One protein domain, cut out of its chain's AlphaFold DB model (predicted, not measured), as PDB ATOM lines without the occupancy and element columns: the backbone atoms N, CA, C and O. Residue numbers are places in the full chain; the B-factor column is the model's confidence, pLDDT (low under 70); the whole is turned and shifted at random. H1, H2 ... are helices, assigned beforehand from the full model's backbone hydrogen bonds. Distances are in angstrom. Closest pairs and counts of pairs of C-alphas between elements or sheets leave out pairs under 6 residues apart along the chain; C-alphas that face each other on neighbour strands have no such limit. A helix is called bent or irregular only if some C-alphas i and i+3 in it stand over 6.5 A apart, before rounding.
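AT A GLANCE: This is residues 48 to 102 of the 131 residues of an uncharacterized protein of Ancylostoma duodenale (UniProt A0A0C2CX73). A long, lopsided helical hairpin: the long helix H1 runs the length of a rod, and the shorter H2 folds back beside its last part, while residues 48 to 67 of H1 stick out alone. The printed part has 55 residues with two named helices, H1 then H2, and no named strand; the class is all helix. It is extended, with a radius of gyration of the C-alphas of 16.7 A and spans of 56 by 18 by 9 A.

IN THESE COORDINATES: Find C-alpha 48 at (184.082, 168.348, 133.467); from there H1, residues 48 to 79, runs 46.5 A to C-alpha 79 at (167.715, 136.320, 162.882). After a tight link of 4 residues, H2, residues 84 to 99, runs 19.6 A and ends at C-alpha 99 at (160.746, 145.658, 154.480). H2 is irregular, with C-alphas 89 and 92 7.5 A apart, and has a kink of 59 degrees near residue 92.

HOW THE PARTS SIT: Look at Phe 79 and Gln 87, whose C-alphas, the closest of H1 and H2, are 6.5 A apart. The two helices touch, H1 with residues 72 to 79 alone, and form a helical hairpin at a shallow tilt of 16 degrees, opposite ways. In H1 every O i to N i+4 pair is within hydrogen-bond range; in H2, 10 of 12 are.

THE WHOLE: The C-alphas of Lys 48 and Glu 85, the two farthest apart, are 56.5 A apart. The printed part has no cut, and residues 99 to 102 have pLDDT under 70.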
ATOM      1  N   LYS A  48     183.270 169.546 133.186       89.44
ATOM      2  CA  LYS A  48     184.082 168.348 133.467       89.44
ATOM      3  C   LYS A  48     184.278 168.149 134.967       89.44
ATOM      4  O   LYS A  48     184.027 167.048 135.459       89.44
ATOM      5  N   GLY A  49     184.668 169.201 135.690       89.25
ATOM      6  CA  GLY A  49     184.855 169.153 137.140       89.25
ATOM      7  C   GLY A  49     183.577 168.719 137.853       89.25
ATOM      8  O   GLY A  49     183.577 167.769 138.637       89.25
ATOM      9  N   ARG A  50     182.441 169.320 137.485       85.56
ATOM     10  CA  ARG A  50     181.143 168.976 138.073       85.56
ATOM     11  C   ARG A  50     180.698 167.550 137.741       85.56
ATOM     12  O   ARG A  50     180.176 166.855 138.613       85.56
ATOM     13  N   LYS A  51     180.936 167.082 136.510       87.31
ATOM     14  CA  LYS A  51     180.698 165.686 136.110       87.31
ATOM     15  C   LYS A  51     181.520 164.717 136.963       87.31
ATOM     16  O   LYS A  51     180.977 163.704 137.399       87.31
ATOM     17  N   ALA A  52     182.789 165.029 137.227       90.19
ATOM     18  CA  ALA A  52     183.650 164.211 138.078       90.19
ATOM     19  C   ALA A  52     183.137 164.157 139.528       90.19
ATOM     20  O   ALA A  52     183.008 163.068 140.086       90.19
ATOM     21  N   THR A  53     182.743 165.297 140.111       89.38
ATOM     22  CA  THR A  53     182.141 165.343 141.457       89.38
ATOM     23  C   THR A  53     180.880 164.484 141.550       89.38
ATOM     24  O   THR A  53     180.713 163.724 142.504       89.38
ATOM     25  N   LEU A  54     179.996 164.563 140.551       86.25
ATOM     26  CA  LEU A  54     178.784 163.743 140.501       86.25
ATOM     27  C   LEU A  54     179.102 162.250 140.391       86.25
ATOM     28  O   LEU A  54     178.500 161.447 141.101       86.25
ATOM     29  N   ALA A  55     180.051 161.877 139.531       87.44
ATOM     30  CA  ALA A  55     180.472 160.490 139.376       87.44
ATOM     31  C   ALA A  55     181.011 159.913 140.694       87.44
ATOM     32  O   ALA A  55     180.628 158.807 141.079       87.44
ATOM     33  N   GLN A  56     181.821 160.687 141.423       89.75
ATOM     34  CA  GLN A  56     182.319 160.284 142.736       89.75
ATOM     35  C   GLN A  56     181.173 160.068 143.732       89.75
ATOM     36  O   GLN A  56     181.116 159.030 144.382       89.75
ATOM     37  N   ARG A  57     180.203 160.986 143.800       89.12
ATOM     38  CA  ARG A  57     179.056 160.851 144.717       89.12
ATOM     39  C   ARG A  57     178.177 159.648 144.413       89.12
ATOM     40  O   ARG A  57     177.731 158.968 145.333       89.12
ATOM     41  N   ILE A  58     177.959 159.355 143.134       87.69
ATOM     42  CA  ILE A  58     177.258 158.137 142.713       87.69
ATOM     43  C   ILE A  58     178.023 156.899 143.194       87.69
ATOM     44  O   ILE A  58     177.411 155.969 143.719       87.69
ATOM     45  N   SER A  59     179.351 156.898 143.052       89.94
ATOM     46  CA  SER A  59     180.207 155.820 143.556       89.94
ATOM     47  C   SER A  59     180.050 155.630 145.070       89.94
ATOM     48  O   SER A  59     179.749 154.523 145.521       89.94
ATOM     49  N   ASP A  60     180.140 156.719 145.842       89.00
ATOM     50  CA  ASP A  60     180.008 156.710 147.304       89.00
ATOM     51  C   ASP A  60     178.642 156.134 147.739       89.00
ATOM     52  O   ASP A  60     178.567 155.245 148.594       89.00
ATOM     53  N   ILE A  61     177.548 156.583 147.107       88.19
ATOM     54  CA  ILE A  61     176.180 156.105 147.383       88.19
ATOM     55  C   ILE A  61     176.034 154.620 147.041       88.19
ATOM     56  O   ILE A  61     175.400 153.868 147.793       88.19
ATOM     57  N   ASN A  62     176.615 154.173 145.926       88.19
ATOM     58  CA  ASN A  62     176.579 152.772 145.517       88.19
ATOM     59  C   ASN A  62     177.329 151.880 146.510       88.19
ATOM     60  O   ASN A  62     176.808 150.835 146.906       88.19
ATOM     61  N   GLN A  63     178.504 152.309 146.971       89.75
ATOM     62  CA  GLN A  63     179.282 151.584 147.971       89.75
ATOM     63  C   GLN A  63     178.557 151.514 149.324       89.75
ATOM     64  O   GLN A  63     178.474 150.440 149.935       89.75
ATOM     65  N   ALA A  64     177.977 152.625 149.786       87.88
ATOM     66  CA  ALA A  64     177.185 152.657 151.015       87.88
ATOM     67  C   ALA A  64     175.932 151.768 150.903       87.88
ATOM     68  O   ALA A  64     175.610 151.005 151.815       87.88
ATOM     69  N   THR A  65     175.276 151.778 149.742       87.44
ATOM     70  CA  THR A  65     174.136 150.907 149.436       87.44
ATOM     71  C   THR A  65     174.522 149.428 149.437       87.44
ATOM     72  O   THR A  65     173.786 148.607 149.984       87.44
ATOM     73  N   ALA A  66     175.658 149.066 148.836       88.19
ATOM     74  CA  ALA A  66     176.163 147.696 148.863       88.19
ATOM     75  C   ALA A  66     176.442 147.247 150.306       88.19
ATOM     76  O   ALA A  66     175.998 146.176 150.717       88.19
ATOM     77  N   SER A  67     177.063 148.117 151.107       87.94
ATOM     78  CA  SER A  67     177.315 147.871 152.531       87.94
ATOM     79  C   SER A  67     176.020 147.672 153.325       87.94
ATOM     80  O   SER A  67     175.960 146.810 154.205       87.94
ATOM     81  N   LEU A  68     174.963 148.433 153.008       88.50
ATOM     82  CA  LEU A  68     173.646 148.272 153.624       88.50
ATOM     83  C   LEU A  68     173.040 146.910 153.271       88.50
ATOM     84  O   LEU A  68     172.602 146.200 154.171       88.50
ATOM     85  N   LYS A  69     173.094 146.496 151.997       87.31
ATOM     86  CA  LYS A  69     172.631 145.163 151.564       87.31
ATOM     87  C   LYS A  69     173.373 144.035 152.284       87.31
ATOM     88  O   LYS A  69     172.749 143.080 152.736       87.31
ATOM     89  N   THR A  70     174.692 144.153 152.444       88.62
ATOM     90  CA  THR A  70     175.476 143.182 153.220       88.62
ATOM     91  C   THR A  70     175.039 143.155 154.685       88.62
ATOM     92  O   THR A  70     174.855 142.077 155.241       88.62
ATOM     93  N   ALA A  71     174.821 144.318 155.309       88.38
ATOM     94  CA  ALA A  71     174.337 144.394 156.688       88.38
ATOM     95  C   ALA A  71     172.937 143.775 156.857       88.38
ATOM     96  O   ALA A  71     172.711 143.078 157.845       88.38
ATOM     97  N   MET A  72     172.040 143.971 155.885       87.12
ATOM     98  CA  MET A  72     170.716 143.339 155.827       87.12
ATOM     99  C   MET A  72     170.828 141.816 155.762       87.12
ATOM    100  O   MET A  72     170.266 141.138 156.615       87.12
ATOM    101  N   SER A  73     171.639 141.280 154.845       86.75
ATOM    102  CA  SER A  73     171.852 139.829 154.742       86.75
ATOM    103  C   SER A  73     172.491 139.237 156.005       86.75
ATOM    104  O   SER A  73     172.120 138.151 156.448       86.75
ATOM    105  N   CYS A  74     173.437 139.942 156.636       86.69
ATOM    106  CA  CYS A  74     174.008 139.511 157.914       86.69
ATOM    107  C   CYS A  74     172.968 139.494 159.040       86.69
ATOM    108  O   CYS A  74     173.015 138.609 159.890       86.69
ATOM    109  N   PHE A  75     172.063 140.473 159.077       84.81
ATOM    110  CA  PHE A  75     170.989 140.513 160.062       84.81
ATOM    111  C   PHE A  75     169.994 139.369 159.851       84.81
ATOM    112  O   PHE A  75     169.716 138.657 160.809       84.81
ATOM    113  N   GLU A  76     169.558 139.131 158.615       85.81
ATOM    114  CA  GLU A  76     168.662 138.029 158.237       85.81
ATOM    115  C   GLU A  76     169.237 136.664 158.656       85.81
ATOM    116  O   GLU A  76     168.626 135.947 159.444       85.81
ATOM    117  N   LYS A  77     170.497 136.375 158.296       86.38
ATOM    118  CA  LYS A  77     171.193 135.136 158.699       86.38
ATOM    119  C   LYS A  77     171.343 134.958 160.209       86.38
ATOM    120  O   LYS A  77     171.520 133.837 160.678       86.38
ATOM    121  N   MET A  78     171.416 136.051 160.965       84.69
ATOM    122  CA  MET A  78     171.513 135.992 162.426       84.69
ATOM    123  C   MET A  78     170.133 135.828 163.057       84.69
ATOM    124  O   MET A  78     170.013 135.103 164.037       84.69
ATOM    125  N   PHE A  79     169.109 136.454 162.477       82.12
ATOM    126  CA  PHE A  79     167.715 136.320 162.882       82.12
ATOM    127  C   PHE A  79     167.222 134.879 162.716       82.12
ATOM    128  O   PHE A  79     166.617 134.334 163.627       82.12
ATOM    129  N   GLU A  80     167.584 134.196 161.633       83.25
ATOM    130  CA  GLU A  80     167.251 132.776 161.433       83.25
ATOM    131  C   GLU A  80     167.867 131.833 162.486       83.25
ATOM    132  O   GLU A  80     167.389 130.719 162.672       83.25
ATOM    133  N   LYS A  81     168.929 132.262 163.182       84.88
ATOM    134  CA  LYS A  81     169.694 131.433 164.131       84.88
ATOM    135  C   LYS A  81     169.301 131.619 165.597       84.88
ATOM    136  O   LYS A  81     169.851 130.916 166.447       84.88
ATOM    137  N   ILE A  82     168.438 132.583 165.916       81.88
ATOM    138  CA  ILE A  82     167.914 132.761 167.281       81.88
ATOM    139  C   ILE A  82     166.666 131.895 167.498       81.88
ATOM    140  O   ILE A  82     166.132 131.319 166.553       81.88
ATOM    141  N   SER A  83     166.218 131.787 168.751       79.94
ATOM    142  CA  SER A  83     165.031 130.999 169.098       79.94
ATOM    143  C   SER A  83     163.752 131.566 168.455       79.94
ATOM    144  O   SER A  83     163.680 132.776 168.225       79.94
ATOM    145  N   PRO A  84     162.719 130.745 168.191       79.00
ATOM    146  CA  PRO A  84     161.428 131.237 167.704       79.00
ATOM    147  C   PRO A  84     160.803 132.311 168.609       79.00
ATOM    148  O   PRO A  84     160.206 133.270 168.122       79.00
ATOM    149  N   GLU A  85     160.988 132.202 169.927       79.00
ATOM    150  CA  GLU A  85     160.526 133.193 170.899       79.00
ATOM    151  C   GLU A  85     161.273 134.529 170.742       79.00
ATOM    152  O   GLU A  85     160.672 135.602 170.816       79.00
ATOM    153  N   ASP A  86     162.584 134.480 170.488       75.38
ATOM    154  CA  ASP A  86     163.394 135.660 170.175       75.38
ATOM    155  C   ASP A  86     163.032 136.265 168.814       75.38
ATOM    156  O   ASP A  86     162.962 137.486 168.695       75.38
ATOM    157  N   GLN A  87     162.753 135.441 167.802       77.25
ATOM    158  CA  GLN A  87     162.296 135.909 166.490       77.25
ATOM    159  C   GLN A  87     160.969 136.659 166.605       77.25
ATOM    160  O   GLN A  87     160.846 137.760 166.072       77.25
ATOM    161  N   ALA A  88     160.004 136.123 167.360       74.19
ATOM    162  CA  ALA A  88     158.718 136.777 167.594       74.19
ATOM    163  C   ALA A  88     158.879 138.144 168.284       74.19
ATOM    164  O   ALA A  88     158.227 139.114 167.899       74.19
ATOM    165  N   ARG A  89     159.793 138.247 169.262       77.19
ATOM    166  CA  ARG A  89     160.130 139.527 169.912       77.19
ATOM    167  C   ARG A  89     160.777 140.526 168.959       77.19
ATOM    168  O   ARG A  89     160.594 141.729 169.121       77.19
ATOM    169  N   GLU A  90     161.529 140.035 167.981       78.81
ATOM    170  CA  GLU A  90     162.359 140.846 167.091       78.81
ATOM    171  C   GLU A  90     161.735 141.089 165.707       78.81
ATOM    172  O   GLU A  90     162.331 141.766 164.863       78.81
ATOM    173  N   GLN A  91     160.513 140.599 165.489       72.94
ATOM    174  CA  GLN A  91     159.780 140.682 164.227       72.94
ATOM    175  C   GLN A  91     159.551 142.129 163.761       72.94
ATOM    176  O   GLN A  91     159.686 142.431 162.577       72.94
ATOM    177  N   SER A  92     159.271 143.051 164.685       73.88
ATOM    178  CA  SER A  92     159.097 144.477 164.365       73.88
ATOM    179  C   SER A  92     160.379 145.102 163.806       73.88
ATOM    180  O   SER A  92     160.350 145.785 162.784       73.88
ATOM    181  N   SER A  93     161.527 144.800 164.422       71.44
ATOM    182  CA  SER A  93     162.840 145.218 163.920       71.44
ATOM    183  C   SER A  93     163.147 144.582 162.562       71.44
ATOM    184  O   SER A  93     163.736 145.225 161.696       71.44
ATOM    185  N   TYR A  94     162.754 143.322 162.359       71.38
ATOM    186  CA  TYR A  94     162.921 142.637 161.080       71.38
ATOM    187  C   TYR A  94     162.169 143.351 159.952       71.38
ATOM    188  O   TYR A  94     162.736 143.621 158.892       71.38
ATOM    189  N   GLU A  95     160.916 143.732 160.187       73.50
ATOM    190  CA  GLU A  95     160.107 144.463 159.211       73.50
ATOM    191  C   GLU A  95     160.640 145.875 158.947       73.50
ATOM    192  O   GLU A  95     160.764 146.276 157.788       73.50
ATOM    193  N   GLU A  96     161.047 146.598 159.989       76.94
ATOM    194  CA  GLU A  96     161.620 147.940 159.858       76.94
ATOM    195  C   GLU A  96     162.890 147.951 158.991       76.94
ATOM    196  O   GLU A  96     163.036 148.785 158.088       76.94
ATOM    197  N   TYR A  97     163.817 147.023 159.244       72.25
ATOM    198  CA  TYR A  97     165.116 147.020 158.573       72.25
ATOM    199  C   TYR A  97     165.110 146.326 157.210       72.25
ATOM    200  O   TYR A  97     165.909 146.711 156.353       72.25
ATOM    201  N   LEU A  98     164.243 145.330 156.990       70.75
ATOM    202  CA  LEU A  98     164.239 144.540 155.753       70.75
ATOM    203  C   LEU A  98     163.084 144.881 154.804       70.75
ATOM    204  O   LEU A  98     163.293 144.868 153.592       70.75
ATOM    205  N   ARG A  99     161.901 145.257 155.312       63.41
ATOM    206  CA  ARG A  99     160.746 145.658 154.480       63.41
ATOM    207  C   ARG A  99     160.602 147.173 154.303       63.41
ATOM    208  O   ARG A  99     160.013 147.599 153.316       63.41
ATOM    209  N   GLY A 100     161.180 147.984 155.189       54.94
ATOM    210  CA  GLY A 100     161.120 149.453 155.144       54.94
ATOM    211  C   GLY A 100     162.197 150.158 154.304       54.94
ATOM    212  O   GLY A 100     162.452 151.343 154.526       54.94
ATOM    213  N   THR A 101     162.889 149.476 153.382       49.84
ATOM    214  CA  THR A 101     163.876 150.157 152.520       49.84
ATOM    215  C   THR A 101     163.170 151.126 151.563       49.84
ATOM    216  O   THR A 101     162.121 150.770 151.023       49.84
ATOM    217  N   PRO A 102     163.697 152.354 151.345       46.28
ATOM    218  CA  PRO A 102     163.091 153.302 150.419       46.28
ATOM    219  C   PRO A 102     162.925 152.606 149.074       46.28
ATOM    220  O   PRO A 102     163.883 152.052 148.524       46.28
TER     221      PRO A 102